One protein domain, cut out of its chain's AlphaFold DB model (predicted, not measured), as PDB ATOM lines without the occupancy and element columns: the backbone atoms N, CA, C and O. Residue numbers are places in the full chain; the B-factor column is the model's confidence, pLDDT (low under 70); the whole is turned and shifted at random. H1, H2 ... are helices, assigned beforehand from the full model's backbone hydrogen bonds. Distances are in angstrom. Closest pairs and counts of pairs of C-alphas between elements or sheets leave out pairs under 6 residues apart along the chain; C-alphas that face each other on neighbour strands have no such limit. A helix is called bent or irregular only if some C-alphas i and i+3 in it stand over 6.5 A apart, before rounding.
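AT A GLANCE: This is residues 2 to 64, 83 to 183 and 195 to 207 of the 210 residues of the protein "MOR2-PAG1_N domain-containing protein" of Linderina pennispora (UniProt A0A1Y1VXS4). The bent helix H3 makes a V whose two arms, H3a and H3b, both pack on the long helix H4, H3b side by side with H4 and H3a slanting over the end of H4 at residues 105 to 111. H7 runs beside H4 and packs on it, H5 packs on H7, and H8 turns away from H7 at a corner. The 177 printed residues include nine named helices, H1 to H9 in chain order, and no named strand; the class is all helix. The whole is compact, with a radius of gyration of the C-alphas of 17.3 A and spans of 53 by 44 by 33 A.

IN THESE COORDINATES: H3, residues 23 to 59, was assigned by its hydrogen bonds as one helix but is bent: C-alphas 38 and 41 are 9.1 A apart. Its arms are H3a, residues 23 to 38, 23.9 A long from C-alpha 23 at (-15.188, 30.308, -14.282), and H3b, residues 41 to 59, 28.7 A. H4, residues 83 to 111, measures 41.8 A, H7, residues 147 to 166, 29.6 A, and H5, residues 122 to 137, 22.0 A. H8 is residues 168 to 180, 17.9 A, and H9 residues 195 to 205, 17.2 A, ending with C-alpha 205 at (-18.948, 1.852, -26.888). The short ones are H1, residues 2 to 7, H2, residues 14 to 17, and H6, residues 140 to 145.

HOW THE PARTS SIT: H3b touches H4 at a shallow tilt of 6 degrees, opposite ways, the closest C-alphas being those of Arg 51 and Ser 99, 6.1 A apart. H3a, with residues 29 to 36 alone, touches H4 at a steep tilt of 55 degrees; C-alphas 33 and 110 are closest, 3.8 A apart. The hub, H7, touches H4 at a shallow tilt of 23 degrees, the same way, closest at C-alphas 159 and 108, 5.1 A apart. H5 touches H7 with residues 128 to 135 alone, closest at C-alphas 131 and 156, 6.6 A apart. H6 and H7 touch only at the corner, closest at C-alphas 143 and 150, 5.2 A apart. H7 and H8 only just touch, with 3 pairs of C-alphas within 8 A, and only at the corner; C-alphas 164 and 171 are closest, 6.0 A apart. H9 only just touches H3b, with 3 pairs within 8 A; C-alphas 203 and 52 are closest, 6.4 A apart. H1 and H2 are each close to H4 but not clearly touching, closest at C-alphas 7 and 90, 7.3 A, and 17 and 102, 7.4 A. The helix packing is mostly crossed, but only just, with 2 of 6 tilts shallow. Every O i to N i+4 pair is within hydrogen-bond range in H4, H5, H6 and H8; the figures are 1 of 2 in H1, 11 of 12 in H3a, 13 of 15 in H3b, 15 of 16 in H7 and 4 of 7 in H9, while H2 is too short for such a pair.

THE WHOLE: The C-alphas farthest apart, those of Ile 2 and Thr 117, are 55.4 A apart. Residues 65 to 82 and 184 to 194 are not printed, with gaps of 14.6 A and 26.2 A between the C-alphas on either side. Of the links printed whole, none is long. Mean pLDDT of the printed part is 79.9; residues 2 to 9, 57 to 64, 83 to 84, 142, 182 to 183 and 195 to 207 are under 70.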
ATOM      1  N   ILE A   2     -50.737  22.179  -8.334       39.28
ATOM      2  CA  ILE A   2     -49.605  23.149  -8.442       39.28
ATOM      3  C   ILE A   2     -48.214  22.478  -8.364       39.28
ATOM      4  O   ILE A   2     -47.267  22.937  -8.997       39.28
ATOM      5  N   VAL A   3     -48.080  21.371  -7.627       43.31
ATOM      6  CA  VAL A   3     -46.808  20.630  -7.498       43.31
ATOM      7  C   VAL A   3     -46.508  19.776  -8.740       43.31
ATOM      8  O   VAL A   3     -45.352  19.667  -9.137       43.31
ATOM      9  N   GLU A   4     -47.540  19.247  -9.407       36.50
ATOM     10  CA  GLU A   4     -47.400  18.450 -10.638       36.50
ATOM     11  C   GLU A   4     -46.836  19.288 -11.794       36.50
ATOM     12  O   GLU A   4     -45.926  18.838 -12.477       36.50
ATOM     13  N   LEU A   5     -47.265  20.550 -11.924       45.38
ATOM     14  CA  LEU A   5     -46.763  21.492 -12.937       45.38
ATOM     15  C   LEU A   5     -45.283  21.885 -12.760       45.38
ATOM     16  O   LEU A   5     -44.640  22.286 -13.727       45.38
ATOM     17  N   ARG A   6     -44.717  21.805 -11.545       44.91
ATOM     18  CA  ARG A   6     -43.308  22.188 -11.285       44.91
ATOM     19  C   ARG A   6     -42.316  21.054 -11.533       44.91
ATOM     20  O   ARG A   6     -41.136  21.325 -11.751       44.91
ATOM     21  N   LEU A   7     -42.777  19.806 -11.494       51.28
ATOM     22  CA  LEU A   7     -41.957  18.639 -11.819       51.28
ATOM     23  C   LEU A   7     -41.775  18.482 -13.337       51.28
ATOM     24  O   LEU A   7     -40.739  17.992 -13.769       51.28
ATOM     25  N   ASP A   8     -42.718  18.977 -14.138       53.03
ATOM     26  CA  ASP A   8     -42.669  18.846 -15.601       53.03
ATOM     27  C   ASP A   8     -41.801  19.911 -16.296       53.03
ATOM     28  O   ASP A   8     -41.437  19.746 -17.457       53.03
ATOM     29  N   ASN A   9     -41.430  20.994 -15.600       66.62
ATOM     30  CA  ASN A   9     -40.533  22.007 -16.159       66.62
ATOM     31  C   ASN A   9     -39.071  21.585 -15.998       66.62
ATOM     32  O   ASN A   9     -38.547  21.547 -14.881       66.62
ATOM     33  N   ASP A  10     -38.412  21.311 -17.121       72.38
ATOM     34  CA  ASP A  10     -36.969  21.100 -17.164       72.38
ATOM     35  C   ASP A  10     -36.227  22.362 -16.683       72.38
ATOM     36  O   ASP A  10     -36.556  23.471 -17.116       72.38
ATOM     37  N   PRO A  11     -35.226  22.235 -15.791       81.31
ATOM     38  CA  PRO A  11     -34.381  23.366 -15.437       81.31
ATOM     39  C   PRO A  11     -33.588  23.806 -16.669       81.31
ATOM     40  O   PRO A  11     -33.049  22.961 -17.376       81.31
ATOM     41  N   ASP A  12     -33.489  25.112 -16.896       89.00
ATOM     42  CA  ASP A  12     -32.610  25.681 -17.919       89.00
ATOM     43  C   ASP A  12     -31.152  25.368 -17.557       89.00
ATOM     44  O   ASP A  12     -30.607  25.942 -16.611       89.00
ATOM     45  N   LEU A  13     -30.551  24.404 -18.259       89.88
ATOM     46  CA  LEU A  13     -29.191  23.948 -17.986       89.88
ATOM     47  C   LEU A  13     -28.160  25.000 -18.378       89.88
ATOM     48  O   LEU A  13     -27.177  25.161 -17.655       89.88
ATOM     49  N   ALA A  14     -28.389  25.738 -19.467       91.44
ATOM     50  CA  ALA A  14     -27.468  26.766 -19.933       91.44
ATOM     51  C   ALA A  14     -27.265  27.840 -18.855       91.44
ATOM     52  O   ALA A  14     -26.139  28.232 -18.553       91.44
ATOM     53  N   ARG A  15     -28.327  28.216 -18.141       92.31
ATOM     54  CA  ARG A  15     -28.229  29.169 -17.028       92.31
ATOM     55  C   ARG A  15     -27.219  28.786 -15.935       92.31
ATOM     56  O   ARG A  15     -26.738  29.679 -15.241       92.31
ATOM     57  N   TYR A  16     -26.927  27.500 -15.744       91.12
ATOM     58  CA  TYR A  16     -26.019  27.025 -14.690       91.12
ATOM     59  C   TYR A  16     -24.708  26.460 -15.222       91.12
ATOM     60  O   TYR A  16     -23.693  26.523 -14.534       91.12
ATOM     61  N   LEU A  17     -24.739  25.865 -16.409       93.12
ATOM     62  CA  LEU A  17     -23.633  25.092 -16.948       93.12
ATOM     63  C   LEU A  17     -23.001  25.752 -18.163       93.12
ATOM     64  O   LEU A  17     -21.954  25.264 -18.576       93.12
ATOM     65  N   ASP A  18     -23.579  26.813 -18.742       93.88
ATOM     66  CA  ASP A  18     -23.046  27.449 -19.949       93.88
ATOM     67  C   ASP A  18     -21.681  28.133 -19.712       93.88
ATOM     68  O   ASP A  18     -21.197  28.283 -18.585       93.88
ATOM     69  N   LYS A  19     -20.978  28.454 -20.794       92.06
ATOM     70  CA  LYS A  19     -19.625  28.998 -20.757       92.06
ATOM     71  C   LYS A  19     -19.652  30.387 -20.133       92.06
ATOM     72  O   LYS A  19     -20.444  31.241 -20.510       92.06
ATOM     73  N   GLY A  20     -18.753  30.626 -19.187       92.81
ATOM     74  CA  GLY A  20     -18.659  31.878 -18.442       92.81
ATOM     75  C   GLY A  20     -19.579  31.962 -17.223       92.81
ATOM     76  O   GLY A  20     -19.416  32.896 -16.442       92.81
ATOM     77  N   VAL A  21     -20.490  31.000 -17.017       95.25
ATOM     78  CA  VAL A  21     -21.352  30.956 -15.822       95.25
ATOM     79  C   VAL A  21     -20.548  30.562 -14.583       95.25
ATOM     80  O   VAL A  21     -20.637  31.226 -13.551       95.25
ATOM     81  N   ASP A  22     -19.720  29.521 -14.696       96.00
ATOM     82  CA  ASP A  22     -18.792  29.094 -13.647       96.00
ATOM     83  C   ASP A  22     -17.341  29.117 -14.167       96.00
ATOM     84  O   ASP A  22     -16.864  28.156 -14.784       96.00
ATOM     85  N   PRO A  23     -16.583  30.192 -13.873       95.38
ATOM     86  CA  PRO A  23     -15.188  30.308 -14.282       95.38
ATOM     87  C   PRO A  23     -14.267  29.235 -13.684       95.38
ATOM     88  O   PRO A  23     -13.202  28.965 -14.241       95.38
ATOM     89  N   VAL A  24     -14.598  28.661 -12.523       97.12
ATOM     90  CA  VAL A  24     -13.794  27.595 -11.901       97.12
ATOM     91  C   VAL A  24     -13.976  26.303 -12.684       97.12
ATOM     92  O   VAL A  24     -12.982  25.645 -13.020       97.12
ATOM     93  N   PHE A  25     -15.220  25.971 -13.018       95.50
ATOM     94  CA  PHE A  25     -15.537  24.823 -13.853       95.50
ATOM     95  C   PHE A  25     -14.913  24.959 -15.247       95.50
ATOM     96  O   PHE A  25     -14.185  24.065 -15.678       95.50
ATOM     97  N   ASP A  26     -15.052  26.117 -15.895       96.69
ATOM     98  CA  ASP A  26     -14.458  26.369 -17.213       96.69
ATOM     99  C   ASP A  26     -12.933  26.229 -17.213       96.69
ATOM    100  O   ASP A  26     -12.357  25.581 -18.089       96.69
ATOM    101  N   ARG A  27     -12.254  26.772 -16.193       96.56
ATOM    102  CA  ARG A  27     -10.804  26.575 -16.027       96.56
ATOM    103  C   ARG A  27     -10.441  25.106 -15.836       96.56
ATOM    104  O   ARG A  27      -9.363  24.688 -16.255       96.56
ATOM    105  N   THR A  28     -11.304  24.326 -15.196       96.50
ATOM    106  CA  THR A  28     -11.090  22.887 -15.007       96.50
ATOM    107  C   THR A  28     -11.194  22.146 -16.337       96.50
ATOM    108  O   THR A  28     -10.290  21.378 -16.663       96.50
ATOM    109  N   LEU A  29     -12.207  22.450 -17.154       96.31
ATOM    110  CA  LEU A  29     -12.335  21.896 -18.506       96.31
ATOM    111  C   LEU A  29     -11.147  22.283 -19.401       96.31
ATOM    112  O   LEU A  29     -10.597  21.439 -20.106       96.31
ATOM    113  N   GLN A  30     -10.680  23.532 -19.321       95.69
ATOM    114  CA  GLN A  30      -9.488  23.980 -20.051       95.69
ATOM    115  C   GLN A  30      -8.227  23.215 -19.633       95.69
ATOM    116  O   GLN A  30      -7.454  22.772 -20.484       95.69
ATOM    117  N   LYS A  31      -8.015  23.016 -18.325       95.88
ATOM    118  CA  LYS A  31      -6.901  22.201 -17.818       95.88
ATOM    119  C   LYS A  31      -6.991  20.756 -18.294       95.88
ATOM    120  O   LYS A  31      -5.964  20.186 -18.660       95.88
ATOM    121  N   LEU A  32      -8.194  20.190 -18.337       95.56
ATOM    122  CA  LEU A  32      -8.420  18.853 -18.876       95.56
ATOM    123  C   LEU A  32      -8.020  18.769 -20.358       95.56
ATOM    124  O   LEU A  32      -7.316  17.837 -20.741       95.56
ATOM    125  N   GLY A  33      -8.363  19.777 -21.165       94.12
ATOM    126  CA  GLY A  33      -7.923  19.862 -22.561       94.12
ATOM    127  C   GLY A  33      -6.405  19.981 -22.720       94.12
ATOM    128  O   GLY A  33      -5.816  19.302 -23.559       94.12
ATOM    129  N   MET A  34      -5.730  20.748 -21.859       93.88
ATOM    130  CA  MET A  34      -4.259  20.801 -21.860       93.88
ATOM    131  C   MET A  34      -3.617  19.442 -21.539       93.88
ATOM    132  O   MET A  34      -2.592  19.095 -22.124       93.88
ATOM    133  N   LEU A  35      -4.209  18.658 -20.630       93.69
ATOM    134  CA  LEU A  35      -3.746  17.299 -20.323       93.69
ATOM    135  C   LEU A  35      -3.989  16.333 -21.490       93.69
ATOM    136  O   LEU A  35      -3.150  15.468 -21.759       93.69
ATOM    137  N   ALA A  36      -5.097  16.508 -22.213       92.62
ATOM    138  CA  ALA A  36      -5.444  15.681 -23.361       92.62
ATOM    139  C   ALA A  36      -4.408  15.763 -24.492       92.62
ATOM    140  O   ALA A  36      -4.184  14.763 -25.162       92.62
ATOM    141  N   ARG A  37      -3.662  16.868 -24.628       91.50
ATOM    142  CA  ARG A  37      -2.532  16.962 -25.577       91.50
ATOM    143  C   ARG A  37      -1.471  15.876 -25.391       91.50
ATOM    144  O   ARG A  37      -0.771  15.530 -26.322       91.50
ATOM    145  N   ARG A  38      -1.310  15.322 -24.186       89.75
ATOM    146  CA  ARG A  38      -0.351  14.225 -23.957       89.75
ATOM    147  C   ARG A  38      -0.995  12.848 -24.049       89.75
ATOM    148  O   ARG A  38      -0.304  11.878 -24.339       89.75
ATOM    149  N   ARG A  39      -2.283  12.740 -23.710       88.81
ATOM    150  CA  ARG A  39      -3.001  11.464 -23.553       88.81
ATOM    151  C   ARG A  39      -4.465  11.580 -23.990       88.81
ATOM    152  O   ARG A  39      -5.363  11.295 -23.204       88.81
ATOM    153  N   ALA A  40      -4.699  11.996 -25.235       89.31
ATOM    154  CA  ALA A  40      -6.039  12.294 -25.751       89.31
ATOM    155  C   ALA A  40      -6.995  11.110 -25.586       89.31
ATOM    156  O   ALA A  40      -8.074  11.265 -25.020       89.31
ATOM    157  N   ARG A  41      -6.536   9.913 -25.973       87.25
ATOM    158  CA  ARG A  41      -7.281   8.657 -25.835       87.25
ATOM    159  C   ARG A  41      -7.806   8.431 -24.425       87.25
ATOM    160  O   ARG A  41      -9.009   8.311 -24.237       87.25
ATOM    161  N   VAL A  42      -6.911   8.460 -23.440       89.50
ATOM    162  CA  VAL A  42      -7.258   8.195 -22.038       89.50
ATOM    163  C   VAL A  42      -8.255   9.225 -21.512       89.50
ATOM    164  O   VAL A  42      -9.181   8.865 -20.798       89.50
ATOM    165  N   ILE A  43      -8.091  10.505 -21.864       91.69
ATOM    166  CA  ILE A  43      -8.995  11.563 -21.397       91.69
ATOM    167  C   ILE A  43     -10.382  11.444 -22.039       91.69
ATOM    168  O   ILE A  43     -11.385  11.579 -21.341       91.69
ATOM    169  N   ILE A  44     -10.453  11.171 -23.343       88.00
ATOM    170  CA  ILE A  44     -11.728  10.998 -24.049       88.00
ATOM    171  C   ILE A  44     -12.453   9.752 -23.531       88.00
ATOM    172  O   ILE A  44     -13.627   9.837 -23.176       88.00
ATOM    173  N   GLU A  45     -11.758   8.619 -23.408       86.56
ATOM    174  CA  GLU A  45     -12.322   7.388 -22.845       86.56
ATOM    175  C   GLU A  45     -12.811   7.607 -21.405       86.56
ATOM    176  O   GLU A  45     -13.932   7.224 -21.077       86.56
ATOM    177  N   LEU A  46     -12.036   8.305 -20.566       90.25
ATOM    178  CA  LEU A  46     -12.433   8.643 -19.196       90.25
ATOM    179  C   LEU A  46     -13.735   9.452 -19.149       90.25
ATOM    180  O   LEU A  46     -14.597   9.171 -18.320       90.25
ATOM    181  N   LEU A  47     -13.894  10.444 -20.027       89.44
ATOM    182  CA  LEU A  47     -15.110  11.257 -20.099       89.44
ATOM    183  C   LEU A  47     -16.332  10.428 -20.520       89.44
ATOM    184  O   LEU A  47     -17.413  10.579 -19.947       89.44
ATOM    185  N   LEU A  48     -16.158   9.525 -21.486       85.00
ATOM    186  CA  LEU A  48     -17.223   8.630 -21.939       85.00
ATOM    187  C   LEU A  48     -17.622   7.624 -20.848       85.00
ATOM    188  O   LEU A  48     -18.813   7.444 -20.584       85.00
ATOM    189  N   VAL A  49     -16.640   7.035 -20.158       86.25
ATOM    190  CA  VAL A  49     -16.862   6.134 -19.016       86.25
ATOM    191  C   VAL A  49     -17.543   6.868 -17.863       86.25
ATOM    192  O   VAL A  49     -18.502   6.348 -17.294       86.25
ATOM    193  N   TRP A  50     -17.118   8.096 -17.549       89.25
ATOM    194  CA  TRP A  50     -17.752   8.925 -16.522       89.25
ATOM    195  C   TRP A  50     -19.237   9.158 -16.813       89.25
ATOM    196  O   TRP A  50     -20.067   9.026 -15.907       89.25
ATOM    197  N   ARG A  51     -19.603   9.449 -18.071       85.88
ATOM    198  CA  ARG A  51     -21.015   9.608 -18.447       85.88
ATOM    199  C   ARG A  51     -21.797   8.320 -18.213       85.88
ATOM    200  O   ARG A  51     -22.882   8.387 -17.643       85.88
ATOM    201  N   LYS A  52     -21.262   7.171 -18.639       81.50
ATOM    202  CA  LYS A  52     -21.922   5.873 -18.442       81.50
ATOM    203  C   LYS A  52     -22.138   5.579 -16.958       81.50
ATOM    204  O   LYS A  52     -23.275   5.385 -16.549       81.50
ATOM    205  N   ALA A  53     -21.089   5.697 -16.143       79.81
ATOM    206  CA  ALA A  53     -21.183   5.504 -14.697       79.81
ATOM    207  C   ALA A  53     -22.209   6.450 -14.043       79.81
ATOM    208  O   ALA A  53     -22.977   6.035 -13.186       79.81
ATOM    209  N   THR A  54     -22.282   7.711 -14.487       80.06
ATOM    210  CA  THR A  54     -23.258   8.689 -13.971       80.06
ATOM    211  C   THR A  54     -24.710   8.287 -14.256       80.06
ATOM    212  O   THR A  54     -25.599   8.592 -13.456       80.06
ATOM    213  N   ILE A  55     -24.959   7.630 -15.391       75.06
ATOM    214  CA  ILE A  55     -26.283   7.114 -15.758       75.06
ATOM    215  C   ILE A  55     -26.575   5.835 -14.970       75.06
ATOM    216  O   ILE A  55     -27.652   5.734 -14.392       75.06
ATOM    217  N   ASP A  56     -25.620   4.917 -14.854       70.12
ATOM    218  CA  ASP A  56     -25.810   3.643 -14.148       70.12
ATOM    219  C   ASP A  56     -26.032   3.851 -12.636       70.12
ATOM    220  O   ASP A  56     -26.920   3.246 -12.039       70.12
ATOM    221  N   SER A  57     -25.341   4.814 -12.010       64.94
ATOM    222  CA  SER A  57     -25.562   5.179 -10.600       64.94
ATOM    223  C   SER A  57     -26.942   5.799 -10.318       64.94
ATOM    224  O   SER A  57     -27.263   6.086  -9.164       64.94
ATOM    225  N   THR A  58     -27.780   6.061 -11.331       56.06
ATOM    226  CA  THR A  58     -29.149   6.569 -11.103       56.06
ATOM    227  C   THR A  58     -30.067   5.565 -10.427       56.06
ATOM    228  O   THR A  58     -30.989   6.002  -9.738       56.06
ATOM    229  N   ASP A  59     -29.789   4.270 -10.554       52.44
ATOM    230  CA  ASP A  59     -30.594   3.220  -9.929       52.44
ATOM    231  C   ASP A  59     -30.312   3.088  -8.416       52.44
ATOM    232  O   ASP A  59     -31.129   2.536  -7.681       52.44
ATOM    233  N   GLU A  60     -29.207   3.664  -7.923       48.31
ATOM    234  CA  GLU A  60     -28.728   3.473  -6.547       48.31
ATOM    235  C   GLU A  60     -28.875   4.687  -5.624       48.31
ATOM    236  O   GLU A  60     -28.685   4.531  -4.424       48.31
ATOM    237  N   PHE A  61     -29.209   5.886  -6.123       43.47
ATOM    238  CA  PHE A  61     -29.409   7.065  -5.265       43.47
ATOM    239  C   PHE A  61     -30.838   7.084  -4.699       43.47
ATOM    240  O   PHE A  61     -31.761   7.512  -5.404       43.47
ATOM    241  N   PRO A  62     -31.061   6.708  -3.424       41.25
ATOM    242  CA  PRO A  62     -32.356   6.884  -2.801       41.25
ATOM    243  C   PRO A  62     -32.501   8.388  -2.578       41.25
ATOM    244  O   PRO A  62     -31.700   9.007  -1.878       41.25
ATOM    245  N   LEU A  63     -33.502   9.004  -3.203       47.81
ATOM    246  CA  LEU A  63     -33.956  10.315  -2.759       47.81
ATOM    247  C   LEU A  63     -34.319  10.150  -1.282       47.81
ATOM    248  O   LEU A  63     -35.215   9.372  -0.958       47.81
ATOM    249  N   ASP A  64     -33.552  10.809  -0.417       42.38
ATOM    250  CA  ASP A  64     -33.636  10.680   1.032       42.38
ATOM    251  C   ASP A  64     -35.106  10.720   1.479       42.38
ATOM    252  O   ASP A  64     -35.875  11.609   1.087       42.38
ATOM    253  N   LEU A  83     -46.297   8.776  -6.890       64.19
ATOM    254  CA  LEU A  83     -45.686  10.081  -7.194       64.19
ATOM    255  C   LEU A  83     -44.152  10.032  -7.050       64.19
ATOM    256  O   LEU A  83     -43.445  10.762  -7.738       64.19
ATOM    257  N   THR A  84     -43.643   9.119  -6.216       68.69
ATOM    258  CA  THR A  84     -42.217   8.813  -6.096       68.69
ATOM    259  C   THR A  84     -41.630   8.205  -7.373       68.69
ATOM    260  O   THR A  84     -40.590   8.665  -7.821       68.69
ATOM    261  N   SER A  85     -42.295   7.242  -8.018       73.94
ATOM    262  CA  SER A  85     -41.848   6.620  -9.274       73.94
ATOM    263  C   SER A  85     -41.748   7.641 -10.413       73.94
ATOM    264  O   SER A  85     -40.734   7.682 -11.107       73.94
ATOM    265  N   ARG A  86     -42.733   8.544 -10.536       73.25
ATOM    266  CA  ARG A  86     -42.681   9.662 -11.497       73.25
ATOM    267  C   ARG A  86     -41.593  10.684 -11.144       73.25
ATOM    268  O   ARG A  86     -40.930  11.212 -12.030       73.25
ATOM    269  N   ALA A  87     -41.378  10.969  -9.861       75.94
ATOM    270  CA  ALA A  87     -40.292  11.849  -9.439       75.94
ATOM    271  C   ALA A  87     -38.908  11.246  -9.747       75.94
ATOM    272  O   ALA A  87     -38.018  11.968 -10.193       75.94
ATOM    273  N   HIS A  88     -38.738   9.931  -9.572       77.44
ATOM    274  CA  HIS A  88     -37.510   9.218  -9.924       77.44
ATOM    275  C   HIS A  88     -37.240   9.239 -11.430       77.44
ATOM    276  O   HIS A  88     -36.108   9.517 -11.821       77.44
ATOM    277  N   SER A  89     -38.254   9.019 -12.276       77.12
ATOM    278  CA  SER A  89     -38.071   9.081 -13.734       77.12
ATOM    279  C   SER A  89     -37.663  10.483 -14.191       77.12
ATOM    280  O   SER A  89     -36.690  10.635 -14.918       77.12
ATOM    281  N   ILE A  90     -38.318  11.525 -13.670       79.06
ATOM    282  CA  ILE A  90     -37.973  12.921 -13.979       79.06
ATOM    283  C   ILE A  90     -36.556  13.262 -13.496       79.06
ATOM    284  O   ILE A  90     -35.797  13.928 -14.199       79.06
ATOM    285  N   ALA A  91     -36.172  12.823 -12.295       80.00
ATOM    286  CA  ALA A  91     -34.828  13.053 -11.774       80.00
ATOM    287  C   ALA A  91     -33.755  12.343 -12.616       80.00
ATOM    288  O   ALA A  91     -32.706  12.933 -12.887       80.00
ATOM    289  N   ARG A  92     -34.030  11.109 -13.061       79.50
ATOM    290  CA  ARG A  92     -33.170  10.344 -13.972       79.50
ATOM    291  C   ARG A  92     -33.005  11.067 -15.307       79.50
ATOM    292  O   ARG A  92     -31.870  11.292 -15.723       79.50
ATOM    293  N   ASP A  93     -34.100  11.524 -15.907       79.12
ATOM    294  CA  ASP A  93     -34.085  12.255 -17.179       79.12
ATOM    295  C   ASP A  93     -33.284  13.558 -17.072       79.12
ATOM    296  O   ASP A  93     -32.409  13.839 -17.895       79.12
ATOM    297  N   ARG A  94     -33.509  14.337 -16.007       83.81
ATOM    298  CA  ARG A  94     -32.765  15.580 -15.749       83.81
ATOM    299  C   ARG A  94     -31.275  15.325 -15.543       83.81
ATOM    300  O   ARG A  94     -30.453  16.090 -16.046       83.81
ATOM    301  N   ARG A  95     -30.909  14.252 -14.831       82.75
ATOM    302  CA  ARG A  95     -29.505  13.858 -14.653       82.75
ATOM    303  C   ARG A  95     -28.879  13.420 -15.979       82.75
ATOM    304  O   ARG A  95     -27.734  13.785 -16.231       82.75
ATOM    305  N   SER A  96     -29.617  12.701 -16.828       84.38
ATOM    306  CA  SER A  96     -29.168  12.311 -18.174       84.38
ATOM    307  C   SER A  96     -28.898  13.542 -19.051       84.38
ATOM    308  O   SER A  96     -27.826  13.658 -19.647       84.38
ATOM    309  N   LEU A  97     -29.803  14.531 -19.057       85.31
ATOM    310  CA  LEU A  97     -29.596  15.788 -19.790       85.31
ATOM    311  C   LEU A  97     -28.378  16.566 -19.271       85.31
ATOM    312  O   LEU A  97     -27.536  16.988 -20.062       85.31
ATOM    313  N   ALA A  98     -28.248  16.719 -17.950       90.19
ATOM    314  CA  ALA A  98     -27.119  17.428 -17.352       90.19
ATOM    315  C   ALA A  98     -25.776  16.729 -17.625       90.19
ATOM    316  O   ALA A  98     -24.789  17.396 -17.936       90.19
ATOM    317  N   SER A  99     -25.725  15.394 -17.552       90.94
ATOM    318  CA  SER A  99     -24.493  14.636 -17.795       90.94
ATOM    319  C   SER A  99     -24.046  14.719 -19.254       90.94
ATOM    320  O   SER A  99     -22.858  14.900 -19.512       90.94
ATOM    321  N   VAL A 100     -24.984  14.661 -20.209       88.88
ATOM    322  CA  VAL A 100     -24.693  14.890 -21.634       88.88
ATOM    323  C   VAL A 100     -24.176  16.304 -21.856       88.88
ATOM    324  O   VAL A 100     -23.157  16.471 -22.518       88.88
ATOM    325  N   TYR A 101     -24.835  17.312 -21.280       92.62
ATOM    326  CA  TYR A 101     -24.420  18.707 -21.425       92.62
ATOM    327  C   TYR A 101     -22.974  18.910 -20.945       92.62
ATOM    328  O   TYR A 101     -22.138  19.463 -21.662       92.62
ATOM    329  N   ILE A 102     -22.657  18.398 -19.750       94.88
ATOM    330  CA  ILE A 102     -21.309  18.450 -19.170       94.88
ATOM    331  C   ILE A 102     -20.307  17.692 -20.044       94.88
ATOM    332  O   ILE A 102     -19.220  18.210 -20.306       94.88
ATOM    333  N   LEU A 103     -20.667  16.496 -20.523       93.44
ATOM    334  CA  LEU A 103     -19.811  15.710 -21.408       93.44
ATOM    335  C   LEU A 103     -19.478  16.489 -22.683       93.44
ATOM    336  O   LEU A 103     -18.305  16.606 -23.026       93.44
ATOM    337  N   CYS A 104     -20.479  17.037 -23.374       94.44
ATOM    338  CA  CYS A 104     -20.261  17.784 -24.610       94.44
ATOM    339  C   CYS A 104     -19.369  19.004 -24.367       94.44
ATOM    340  O   CYS A 104     -18.426  19.229 -25.122       94.44
ATOM    341  N   ARG A 105     -19.570  19.730 -23.262       95.88
ATOM    342  CA  ARG A 105     -18.697  20.850 -22.878       95.88
ATOM    343  C   ARG A 105     -17.260  20.437 -22.609       95.88
ATOM    344  O   ARG A 105     -16.333  21.127 -23.036       95.88
ATOM    345  N   ALA A 106     -17.066  19.315 -21.926       96.38
ATOM    346  CA  ALA A 106     -15.740  18.765 -21.693       96.38
ATOM    347  C   ALA A 106     -15.080  18.322 -23.006       96.38
ATOM    348  O   ALA A 106     -13.917  18.644 -23.233       96.38
ATOM    349  N   LEU A 107     -15.819  17.647 -23.890       94.44
ATOM    350  CA  LEU A 107     -15.316  17.198 -25.188       94.44
ATOM    351  C   LEU A 107     -14.956  18.371 -26.103       94.44
ATOM    352  O   LEU A 107     -13.888  18.334 -26.701       94.44
ATOM    353  N   VAL A 108     -15.764  19.434 -26.166       95.19
ATOM    354  CA  VAL A 108     -15.429  20.652 -26.928       95.19
ATOM    355  C   VAL A 108     -14.131  21.273 -26.408       95.19
ATOM    356  O   VAL A 108     -13.235  21.590 -27.190       95.19
ATOM    357  N   ALA A 109     -13.989  21.402 -25.084       95.56
ATOM    358  CA  ALA A 109     -12.776  21.944 -24.472       95.56
ATOM    359  C   ALA A 109     -11.545  21.049 -24.693       95.56
ATOM    360  O   ALA A 109     -10.439  21.563 -24.848       95.56
ATOM    361  N   VAL A 110     -11.728  19.726 -24.704       94.75
ATOM    362  CA  VAL A 110     -10.662  18.749 -24.942       94.75
ATOM    363  C   VAL A 110     -10.242  18.743 -26.405       94.75
ATOM    364  O   VAL A 110      -9.080  19.012 -26.689       94.75
ATOM    365  N   VAL A 111     -11.176  18.491 -27.324       93.56
ATOM    366  CA  VAL A 111     -10.911  18.398 -28.767       93.56
ATOM    367  C   VAL A 111     -10.386  19.719 -29.313       93.56
ATOM    368  O   VAL A 111      -9.449  19.710 -30.101       93.56
ATOM    369  N   GLY A 112     -10.886  20.858 -28.824       93.12
ATOM    370  CA  GLY A 112     -10.382  22.177 -29.214       93.12
ATOM    371  C   GLY A 112      -8.926  22.464 -28.815       93.12
ATOM    372  O   GLY A 112      -8.405  23.519 -29.163       93.12
ATOM    373  N   GLN A 113      -8.271  21.576 -28.060       93.81
ATOM    374  CA  GLN A 113      -6.850  21.664 -27.708       93.81
ATOM    375  C   GLN A 113      -5.990  20.608 -28.413       93.81
ATOM    376  O   GLN A 113      -4.775  20.602 -28.196       93.81
ATOM    377  N   LEU A 114      -6.604  19.714 -29.194       91.81
ATOM    378  CA  LEU A 114      -5.930  18.643 -29.915       91.81
ATOM    379  C   LEU A 114      -5.481  19.116 -31.300       91.81
ATOM    380  O   LEU A 114      -6.111  19.952 -31.935       91.81
ATOM    381  N   GLU A 115      -4.387  18.530 -31.766       88.12
ATOM    382  CA  GLU A 115      -3.900  18.635 -33.148       88.12
ATOM    383  C   GLU A 115      -4.175  17.319 -33.888       88.12
ATOM    384  O   GLU A 115      -4.434  16.303 -33.238       88.12
ATOM    385  N   SER A 116      -4.067  17.304 -35.223       83.94
ATOM    386  CA  SER A 116      -4.391  16.137 -36.062       83.94
ATOM    387  C   SER A 116      -3.726  14.836 -35.596       83.94
ATOM    388  O   SER A 116      -4.401  13.814 -35.512       83.94
ATOM    389  N   THR A 117      -2.467  14.894 -35.150       85.62
ATOM    390  CA  THR A 117      -1.696  13.743 -34.638       85.62
ATOM    391  C   THR A 117      -2.314  13.063 -33.411       85.62
ATOM    392  O   THR A 117      -2.078  11.884 -33.163       85.62
ATOM    393  N   HIS A 118      -3.118  13.782 -32.623       86.75
ATOM    394  CA  HIS A 118      -3.728  13.259 -31.398       86.75
ATOM    395  C   HIS A 118      -5.040  12.507 -31.654       86.75
ATOM    396  O   HIS A 118      -5.502  11.777 -30.776       86.75
ATOM    397  N   LEU A 119      -5.652  12.713 -32.823       83.81
ATOM    398  CA  LEU A 119      -6.918  12.103 -33.233       83.81
ATOM    399  C   LEU A 119      -6.744  11.181 -34.447       83.81
ATOM    400  O   LEU A 119      -7.716  10.877 -35.128       83.81
ATOM    401  N   GLU A 120      -5.529  10.724 -34.739       81.81
ATOM    402  CA  GLU A 120      -5.281   9.713 -35.770       81.81
ATOM    403  C   GLU A 120      -5.729   8.305 -35.331       81.81
ATOM    404  O   GLU A 120      -5.731   7.963 -34.146       81.81
ATOM    405  N   GLY A 121      -6.119   7.486 -36.312       86.44
ATOM    406  CA  GLY A 121      -6.570   6.105 -36.117       86.44
ATOM    407  C   GLY A 121      -7.944   5.952 -35.453       86.44
ATOM    408  O   GLY A 121      -8.760   6.876 -35.424       86.44
ATOM    409  N   ASP A 122      -8.166   4.767 -34.879       86.38
ATOM    410  CA  ASP A 122      -9.471   4.284 -34.404       86.38
ATOM    411  C   ASP A 122     -10.184   5.221 -33.420       86.38
ATOM    412  O   ASP A 122     -11.413   5.257 -33.369       86.38
ATOM    413  N   LEU A 123      -9.436   5.965 -32.597       84.56
ATOM    414  CA  LEU A 123     -10.029   6.902 -31.638       84.56
ATOM    415  C   LEU A 123     -10.764   8.034 -32.360       84.56
ATOM    416  O   LEU A 123     -11.887   8.370 -31.981       84.56
ATOM    417  N   GLY A 124     -10.123   8.616 -33.377       86.25
ATOM    418  CA  GLY A 124     -10.724   9.651 -34.207       86.25
ATOM    419  C   GLY A 124     -11.960   9.113 -34.911       86.25
ATOM    420  O   GLY A 124     -13.024   9.713 -34.805       86.25
ATOM    421  N   ASP A 125     -11.854   7.933 -35.522       88.19
ATOM    422  CA  ASP A 125     -12.954   7.325 -36.275       88.19
ATOM    423  C   ASP A 125     -14.181   7.037 -35.398       88.19
ATOM    424  O   ASP A 125     -15.312   7.328 -35.808       88.19
ATOM    425  N   ARG A 126     -13.959   6.534 -34.175       86.75
ATOM    426  CA  ARG A 126     -15.010   6.297 -33.172       86.75
ATOM    427  C   ARG A 126     -15.648   7.593 -32.688       86.75
ATOM    428  O   ARG A 126     -16.869   7.653 -32.553       86.75
ATOM    429  N   LEU A 127     -14.844   8.620 -32.405       87.19
ATOM    430  CA  LEU A 127     -15.361   9.908 -31.943       87.19
ATOM    431  C   LEU A 127     -16.182  10.594 -33.041       87.19
ATOM    432  O   LEU A 127     -17.284  11.067 -32.772       87.19
ATOM    433  N   GLU A 128     -15.682  10.596 -34.276       90.94
ATOM    434  CA  GLU A 128     -16.414  11.078 -35.445       90.94
ATOM    435  C   GLU A 128     -17.734  10.331 -35.614       90.94
ATOM    436  O   GLU A 128     -18.767  10.957 -35.818       90.94
ATOM    437  N   GLU A 129     -17.733   8.998 -35.500       87.19
ATOM    438  CA  GLU A 129     -18.956   8.207 -35.657       87.19
ATOM    439  C   GLU A 129     -19.971   8.533 -34.567       87.19
ATOM    440  O   GLU A 129     -21.141   8.768 -34.868       87.19
ATOM    441  N   LEU A 130     -19.519   8.611 -33.316       85.00
ATOM    442  CA  LEU A 130     -20.367   8.936 -32.178       85.00
ATOM    443  C   LEU A 130     -21.033  10.299 -32.365       85.00
ATOM    444  O   LEU A 130     -22.257  10.406 -32.262       85.00
ATOM    445  N   VAL A 131     -20.247  11.336 -32.645       87.12
ATOM    446  CA  VAL A 131     -20.753  12.709 -32.736       87.12
ATOM    447  C   VAL A 131     -21.595  12.896 -34.004       87.12
ATOM    448  O   VAL A 131     -22.671  13.495 -33.944       87.12
ATOM    449  N   PHE A 132     -21.170  12.331 -35.137       86.69
ATOM    450  CA  PHE A 132     -21.922  12.400 -36.392       86.69
ATOM    451  C   PHE A 132     -23.278  11.699 -36.285       86.69
ATOM    452  O   PHE A 132     -24.293  12.243 -36.723       86.69
ATOM    453  N   ARG A 133     -23.325  10.524 -35.643       85.00
ATOM    454  CA  ARG A 133     -24.572   9.787 -35.406       85.00
ATOM    455  C   ARG A 133     -25.575  10.628 -34.625       85.00
ATOM    456  O   ARG A 133     -26.733  10.699 -35.029       85.00
ATOM    457  N   GLN A 134     -25.123  11.309 -33.566       83.94
ATOM    458  CA  GLN A 134     -25.984  12.201 -32.787       83.94
ATOM    459  C   GLN A 134     -26.587  13.287 -33.676       83.94
ATOM    460  O   GLN A 134     -27.801  13.436 -33.703       83.94
ATOM    461  N   VAL A 135     -25.784  13.975 -34.489       81.94
ATOM    462  CA  VAL A 135     -26.300  15.045 -35.359       81.94
ATOM    463  C   VAL A 135     -27.239  14.523 -36.453       81.94
ATOM    464  O   VAL A 135     -28.239  15.174 -36.765       81.94
ATOM    465  N   ARG A 136     -26.981  13.329 -36.992       82.44
ATOM    466  CA  ARG A 136     -27.825  12.703 -38.017       82.44
ATOM    467  C   ARG A 136     -29.190  12.259 -37.483       82.44
ATOM    468  O   ARG A 136     -30.216  12.460 -38.139       82.44
ATOM    469  N   GLU A 137     -29.209  11.623 -36.316       78.56
ATOM    470  CA  GLU A 137     -30.388  10.921 -35.785       78.56
ATOM    471  C   GLU A 137     -31.307  11.817 -34.950       78.56
ATOM    472  O   GLU A 137     -32.387  11.394 -34.527       78.56
ATOM    473  N   VAL A 138     -30.937  13.086 -34.763       77.88
ATOM    474  CA  VAL A 138     -31.752  14.044 -34.018       77.88
ATOM    475  C   VAL A 138     -33.155  14.180 -34.607       77.88
ATOM    476  O   VAL A 138     -33.375  14.538 -35.770       77.88
ATOM    477  N   ASN A 139     -34.140  13.932 -33.744       73.50
ATOM    478  CA  ASN A 139     -35.542  14.132 -34.059       73.50
ATOM    479  C   ASN A 139     -35.914  15.619 -33.862       73.50
ATOM    480  O   ASN A 139     -35.903  16.108 -32.726       73.50
ATOM    481  N   PRO A 140     -36.311  16.346 -34.927       73.69
ATOM    482  CA  PRO A 140     -36.618  17.774 -34.840       73.69
ATOM    483  C   PRO A 140     -37.813  18.078 -33.926       73.69
ATOM    484  O   PRO A 140     -37.889  19.167 -33.358       73.69
ATOM    485  N   ALA A 141     -38.736  17.130 -33.733       71.12
ATOM    486  CA  ALA A 141     -39.840  17.296 -32.791       71.12
ATOM    487  C   ALA A 141     -39.347  17.333 -31.333       71.12
ATOM    488  O   ALA A 141     -39.883  18.092 -30.529       71.12
ATOM    489  N   ASN A 142     -38.297  16.574 -31.002       69.06
ATOM    490  CA  ASN A 142     -37.726  16.533 -29.653       69.06
ATOM    491  C   ASN A 142     -36.927  17.795 -29.328       69.06
ATOM    492  O   ASN A 142     -37.034  18.303 -28.214       69.06
ATOM    493  N   LEU A 143     -36.206  18.351 -30.308       74.31
ATOM    494  CA  LEU A 143     -35.569  19.664 -30.161       74.31
ATOM    495  C   LEU A 143     -36.607  20.743 -29.864       74.31
ATOM    496  O   LEU A 143     -36.415  21.586 -28.993       74.31
ATOM    497  N   ARG A 144     -37.755  20.707 -30.550       72.12
ATOM    498  CA  ARG A 144     -38.791  21.727 -30.360       72.12
ATOM    499  C   ARG A 144     -39.370  21.746 -28.944       72.12
ATOM    500  O   ARG A 144     -39.761  22.818 -28.493       72.12
ATOM    501  N   ARG A 145     -39.384  20.598 -28.261       72.94
ATOM    502  CA  ARG A 145     -40.032  20.395 -26.957       72.94
ATOM    503  C   ARG A 145     -39.209  20.834 -25.743       72.94
ATOM    504  O   ARG A 145     -39.816  21.154 -24.733       72.94
ATOM    505  N   SER A 146     -37.877  20.838 -25.811       80.31
ATOM    506  CA  SER A 146     -37.021  21.148 -24.653       80.31
ATOM    507  C   SER A 146     -35.844  22.021 -25.072       80.31
ATOM    508  O   SER A 146     -35.100  21.650 -25.980       80.31
ATOM    509  N   GLN A 147     -35.678  23.169 -24.407       86.81
ATOM    510  CA  GLN A 147     -34.570  24.093 -24.664       86.81
ATOM    511  C   GLN A 147     -33.222  23.404 -24.431       86.81
ATOM    512  O   GLN A 147     -32.375  23.422 -25.313       86.81
ATOM    513  N   ASN A 148     -33.099  22.647 -23.339       86.88
ATOM    514  CA  ASN A 148     -31.898  21.874 -23.021       86.88
ATOM    515  C   ASN A 148     -31.468  20.937 -24.153       86.88
ATOM    516  O   ASN A 148     -30.281  20.769 -24.407       86.88
ATOM    517  N   ARG A 149     -32.426  20.310 -24.849       86.06
ATOM    518  CA  ARG A 149     -32.112  19.430 -25.984       86.06
ATOM    519  C   ARG A 149     -31.574  20.214 -27.178       86.06
ATOM    520  O   ARG A 149     -30.767  19.663 -27.918       86.06
ATOM    521  N   ARG A 150     -32.005  21.465 -27.366       88.62
ATOM    522  CA  ARG A 150     -31.443  22.370 -28.380       88.62
ATOM    523  C   ARG A 150     -30.033  22.791 -27.998       88.62
ATOM    524  O   ARG A 150     -29.140  22.604 -28.806       88.62
ATOM    525  N   ASP A 151     -29.819  23.209 -26.755       90.62
ATOM    526  CA  ASP A 151     -28.494  23.644 -26.300       90.62
ATOM    527  C   ASP A 151     -27.469  22.496 -26.367       90.62
ATOM    528  O   ASP A 151     -26.345  22.671 -26.826       90.62
ATOM    529  N   ILE A 152     -27.869  21.277 -25.977       90.00
ATOM    530  CA  ILE A 152     -27.045  20.067 -26.141       90.00
ATOM    531  C   ILE A 152     -26.738  19.810 -27.620       90.00
ATOM    532  O   ILE A 152     -25.619  19.423 -27.962       90.00
ATOM    533  N   GLN A 153     -27.721  20.004 -28.498       89.56
ATOM    534  CA  GLN A 153     -27.526  19.826 -29.930       89.56
ATOM    535  C   GLN A 153     -26.548  20.853 -30.499       89.56
ATOM    536  O   GLN A 153     -25.680  20.486 -31.287       89.56
ATOM    537  N   ASP A 154     -26.649  22.109 -30.075       92.00
ATOM    538  CA  ASP A 154     -25.735  23.172 -30.479       92.00
ATOM    539  C   ASP A 154     -24.299  22.852 -30.028       92.00
ATOM    540  O   ASP A 154     -23.362  22.995 -30.813       92.00
ATOM    541  N   LEU A 155     -24.123  22.284 -28.827       93.00
ATOM    542  CA  LEU A 155     -22.824  21.785 -28.358       93.00
ATOM    543  C   LEU A 155     -22.290  20.612 -29.196       93.00
ATOM    544  O   LEU A 155     -21.085  20.526 -29.429       93.00
ATOM    545  N   TYR A 156     -23.149  19.698 -29.662       92.75
ATOM    546  CA  TYR A 156     -22.725  18.638 -30.586       92.75
ATOM    547  C   TYR A 156     -22.284  19.202 -31.938       92.75
ATOM    548  O   TYR A 156     -21.293  18.735 -32.496       92.75
ATOM    549  N   VAL A 157     -22.983  20.214 -32.454       92.69
ATOM    550  CA  VAL A 157     -22.595  20.906 -33.691       92.69
ATOM    551  C   VAL A 157     -21.258  21.632 -33.510       92.69
ATOM    552  O   VAL A 157     -20.385  21.515 -34.370       92.69
ATOM    553  N   GLU A 158     -21.051  22.309 -32.378       94.75
ATOM    554  CA  GLU A 158     -19.761  22.921 -32.037       94.75
ATOM    555  C   GLU A 158     -18.643  21.868 -31.967       94.75
ATOM    556  O   GLU A 158     -17.564  22.064 -32.528       94.75
ATOM    557  N   LEU A 159     -18.913  20.714 -31.346       94.31
ATOM    558  CA  LEU A 159     -17.963  19.609 -31.262       94.31
ATOM    559  C   LEU A 159     -17.597  19.051 -32.643       94.31
ATOM    560  O   LEU A 159     -16.417  18.821 -32.897       94.31
ATOM    561  N   ILE A 160     -18.568  18.877 -33.548       93.25
ATOM    562  CA  ILE A 160     -18.291  18.508 -34.946       93.25
ATOM    563  C   ILE A 160     -17.355  19.520 -35.593       93.25
ATOM    564  O   ILE A 160     -16.394  19.112 -36.239       93.25
ATOM    565  N   GLY A 161     -17.613  20.816 -35.407       93.81
ATOM    566  CA  GLY A 161     -16.745  21.874 -35.918       93.81
ATOM    567  C   GLY A 161     -15.311  21.740 -35.402       93.81
ATOM    568  O   GLY A 161     -14.358  21.830 -36.169       93.81
ATOM    569  N   LYS A 162     -15.141  21.429 -34.112       94.19
ATOM    570  CA  LYS A 162     -13.812  21.181 -33.534       94.19
ATOM    571  C   LYS A 162     -13.133  19.927 -34.066       94.19
ATOM    572  O   LYS A 162     -11.921  19.936 -34.249       94.19
ATOM    573  N   ILE A 163     -13.883  18.870 -34.357       92.38
ATOM    574  CA  ILE A 163     -13.326  17.666 -34.982       92.38
ATOM    575  C   ILE A 163     -12.965  17.937 -36.453       92.38
ATOM    576  O   ILE A 163     -11.926  17.477 -36.922       92.38
ATOM    577  N   SER A 164     -13.765  18.715 -37.185       93.44
ATOM    578  CA  SER A 164     -13.493  19.018 -38.594       93.44
ATOM    579  C   SER A 164     -12.301  19.959 -38.788       93.44
ATOM    580  O   SER A 164     -11.634  19.850 -39.812       93.44
ATOM    581  N   GLU A 165     -11.961  20.803 -37.804       92.31
ATOM    582  CA  GLU A 165     -10.718  21.598 -37.801       92.31
ATOM    583  C   GLU A 165      -9.458  20.713 -37.911       92.31
ATOM    584  O   GLU A 165      -8.469  21.124 -38.514       92.31
ATOM    585  N   VAL A 166      -9.496  19.489 -37.368       90.31
ATOM    586  CA  VAL A 166      -8.350  18.561 -37.344       90.31
ATOM    587  C   VAL A 166      -8.474  17.391 -38.321       90.31
ATOM    588  O   VAL A 166      -7.449  16.889 -38.787       90.31
ATOM    589  N   ARG A 167      -9.701  16.954 -38.637       92.00
ATOM    590  CA  ARG A 167     -10.020  15.789 -39.487       92.00
ATOM    591  C   ARG A 167     -11.059  16.124 -40.564       92.00
ATOM    592  O   ARG A 167     -12.042  15.411 -40.765       92.00
ATOM    593  N   PHE A 168     -10.833  17.225 -41.281       92.75
ATOM    594  CA  PHE A 168     -11.773  17.753 -42.275       92.75
ATOM    595  C   PHE A 168     -12.183  16.740 -43.352       92.75
ATOM    596  O   PHE A 168     -13.371  16.634 -43.642       92.75
ATOM    597  N   ALA A 169     -11.226  16.007 -43.934       91.69
ATOM    598  CA  ALA A 169     -11.492  15.078 -45.037       91.69
ATOM    599  C   ALA A 169     -12.474  13.972 -44.618       91.69
ATOM    600  O   ALA A 169     -13.559  13.882 -45.180       91.69
ATOM    601  N   SER A 170     -12.153  13.235 -43.547       92.38
ATOM    602  CA  SER A 170     -13.011  12.161 -43.020       92.38
ATOM    603  C   SER A 170     -14.417  12.659 -42.671       92.38
ATOM    604  O   SER A 170     -15.418  12.053 -43.051       92.38
ATOM    605  N   MET A 171     -14.517  13.804 -41.987       91.69
ATOM    606  CA  MET A 171     -15.818  14.374 -41.633       91.69
ATOM    607  C   MET A 171     -16.609  14.826 -42.863       91.69
ATOM    608  O   MET A 171     -17.808  14.563 -42.936       91.69
ATOM    609  N   SER A 172     -15.963  15.469 -43.838       91.94
ATOM    610  CA  SER A 172     -16.614  15.927 -45.072       91.94
ATOM    611  C   SER A 172     -17.113  14.759 -45.911       91.94
ATOM    612  O   SER A 172     -18.250  14.804 -46.368       91.94
ATOM    613  N   ASP A 173     -16.327  13.689 -46.037       92.56
ATOM    614  CA  ASP A 173     -16.728  12.480 -46.760       92.56
ATOM    615  C   ASP A 173     -17.964  11.838 -46.119       92.56
ATOM    616  O   ASP A 173     -18.895  11.448 -46.818       92.56
ATOM    617  N   ARG A 174     -18.035  11.804 -44.780       90.50
ATOM    618  CA  ARG A 174     -19.230  11.335 -44.056       90.50
ATOM    619  C   ARG A 174     -20.452  12.213 -44.330       90.50
ATOM    620  O   ARG A 174     -21.544  11.683 -44.525       90.50
ATOM    621  N   PHE A 175     -20.288  13.539 -44.360       89.69
ATOM    622  CA  PHE A 175     -21.376  14.458 -44.710       89.69
ATOM    623  C   PHE A 175     -21.830  14.280 -46.159       89.69
ATOM    624  O   PHE A 175     -23.031  14.208 -46.401       89.69
ATOM    625  N   ILE A 176     -20.897  14.180 -47.106       90.38
ATOM    626  CA  ILE A 176     -21.195  13.981 -48.527       90.38
ATOM    627  C   ILE A 176     -21.916  12.650 -48.727       90.38
ATOM    628  O   ILE A 176     -22.995  12.641 -49.308       90.38
ATOM    629  N   ALA A 177     -21.399  11.554 -48.166       89.25
ATOM    630  CA  ALA A 177     -22.026  10.238 -48.263       89.25
ATOM    631  C   ALA A 177     -23.454  10.222 -47.694       89.25
ATOM    632  O   ALA A 177     -24.335   9.548 -48.225       89.25
ATOM    633  N   GLU A 178     -23.709  10.972 -46.618       85.75
ATOM    634  CA  GLU A 178     -25.054  11.098 -46.053       85.75
ATOM    635  C   GLU A 178     -25.971  11.977 -46.921       85.75
ATOM    636  O   GLU A 178     -27.157  11.681 -47.037       85.75
ATOM    637  N   LEU A 179     -25.443  13.024 -47.562       85.25
ATOM    638  CA  LEU A 179     -26.203  13.864 -48.497       85.25
ATOM    639  C   LEU A 179     -26.545  13.117 -49.793       85.25
ATOM    640  O   LEU A 179     -27.667  13.213 -50.282       85.25
ATOM    641  N   GLU A 180     -25.608  12.339 -50.329       87.56
ATOM    642  CA  GLU A 180     -25.796  11.524 -51.535       87.56
ATOM    643  C   GLU A 180     -26.774  10.366 -51.321       87.56
ATOM    644  O   GLU A 180     -27.373   9.867 -52.274       87.56
ATOM    645  N   ARG A 181     -26.974   9.947 -50.068       78.81
ATOM    646  CA  ARG A 181     -27.927   8.897 -49.701       78.81
ATOM    647  C   ARG A 181     -29.391   9.330 -49.861       78.81
ATOM    648  O   ARG A 181     -30.258   8.458 -49.912       78.81
ATOM    649  N   ASP A 182     -29.672  10.631 -49.940       60.34
ATOM    650  CA  ASP A 182     -31.039  11.168 -49.957       60.34
ATOM    651  C   ASP A 182     -31.252  12.209 -51.085       60.34
ATOM    652  O   ASP A 182     -31.527  13.379 -50.807       60.34
ATOM    653  N   PRO A 183     -31.144  11.824 -52.376       54.19
ATOM    654  CA  PRO A 183     -31.345  12.756 -53.489       54.19
ATOM    655  C   PRO A 183     -32.815  13.182 -53.683       54.19
ATOM    656  O   PRO A 183     -33.057  14.165 -54.376       54.19
ATOM    657  N   HIS A 195     -35.568   6.726 -29.432       38.28
ATOM    658  CA  HIS A 195     -35.253   7.339 -28.128       38.28
ATOM    659  C   HIS A 195     -34.398   6.425 -27.233       38.28
ATOM    660  O   HIS A 195     -33.481   6.908 -26.579       38.28
ATOM    661  N   SER A 196     -34.643   5.112 -27.281       37.19
ATOM    662  CA  SER A 196     -33.854   4.101 -26.558       37.19
ATOM    663  C   SER A 196     -32.482   3.861 -27.213       37.19
ATOM    664  O   SER A 196     -31.464   3.714 -26.538       37.19
ATOM    665  N   ALA A 197     -32.411   3.930 -28.547       35.81
ATOM    666  CA  ALA A 197     -31.194   3.634 -29.305       35.81
ATOM    667  C   ALA A 197     -30.032   4.615 -29.032       35.81
ATOM    668  O   ALA A 197     -28.873   4.206 -29.008       35.81
ATOM    669  N   ALA A 198     -30.324   5.897 -28.779       38.84
ATOM    670  CA  ALA A 198     -29.294   6.913 -28.538       38.84
ATOM    671  C   ALA A 198     -28.629   6.796 -27.151       38.84
ATOM    672  O   ALA A 198     -27.439   7.093 -27.020       38.84
ATOM    673  N   GLU A 199     -29.361   6.342 -26.125       40.03
ATOM    674  CA  GLU A 199     -28.770   5.996 -24.824       40.03
ATOM    675  C   GLU A 199     -27.965   4.692 -24.920       40.03
ATOM    676  O   GLU A 199     -26.835   4.636 -24.431       40.03
ATOM    677  N   HIS A 200     -28.481   3.699 -25.653       35.78
ATOM    678  CA  HIS A 200     -27.800   2.426 -25.906       35.78
ATOM    679  C   HIS A 200     -26.475   2.581 -26.676       35.78
ATOM    680  O   HIS A 200     -25.488   1.953 -26.305       35.78
ATOM    681  N   ALA A 201     -26.392   3.467 -27.674       37.00
ATOM    682  CA  ALA A 201     -25.181   3.641 -28.484       37.00
ATOM    683  C   ALA A 201     -23.973   4.195 -27.699       37.00
ATOM    684  O   ALA A 201     -22.825   3.944 -28.061       37.00
ATOM    685  N   VAL A 202     -24.208   4.945 -26.614       40.38
ATOM    686  CA  VAL A 202     -23.129   5.399 -25.715       40.38
ATOM    687  C   VAL A 202     -22.757   4.313 -24.696       40.38
ATOM    688  O   VAL A 202     -21.608   4.241 -24.262       40.38
ATOM    689  N   ILE A 203     -23.702   3.434 -24.346       37.56
ATOM    690  CA  ILE A 203     -23.488   2.279 -23.459       37.56
ATOM    691  C   ILE A 203     -22.669   1.179 -24.157       37.56
ATOM    692  O   ILE A 203     -21.808   0.574 -23.507       37.56
ATOM    693  N   GLU A 204     -22.892   0.963 -25.457       34.50
ATOM    694  CA  GLU A 204     -22.261  -0.077 -26.287       34.50
ATOM    695  C   GLU A 204     -20.763   0.189 -26.541       34.50
ATOM    696  O   GLU A 204     -19.948  -0.729 -26.523       34.50
ATOM    697  N   ILE A 205     -20.356   1.458 -26.658       38.97
ATOM    698  CA  ILE A 205     -18.948   1.852 -26.888       38.97
ATOM    699  C   ILE A 205     -18.090   1.739 -25.616       38.97
ATOM    700  O   ILE A 205     -16.877   1.559 -25.698       38.97
ATOM    701  N   ALA A 206     -18.708   1.776 -24.434       35.56
ATOM    702  CA  ALA A 206     -18.040   1.457 -23.172       35.56
ATOM    703  C   ALA A 206     -17.912  -0.061 -22.929       35.56
ATOM    704  O   ALA A 206     -17.571  -0.478 -21.820       35.56
ATOM    705  N   GLY A 207     -18.203  -0.884 -23.942       32.09
ATOM    706  CA  GLY A 207     -17.694  -2.243 -24.050       32.09
ATOM    707  C   GLY A 207     -16.181  -2.206 -24.232       32.09
ATOM    708  O   GLY A 207     -15.673  -2.243 -25.351       32.09
TER     709      GLY A 207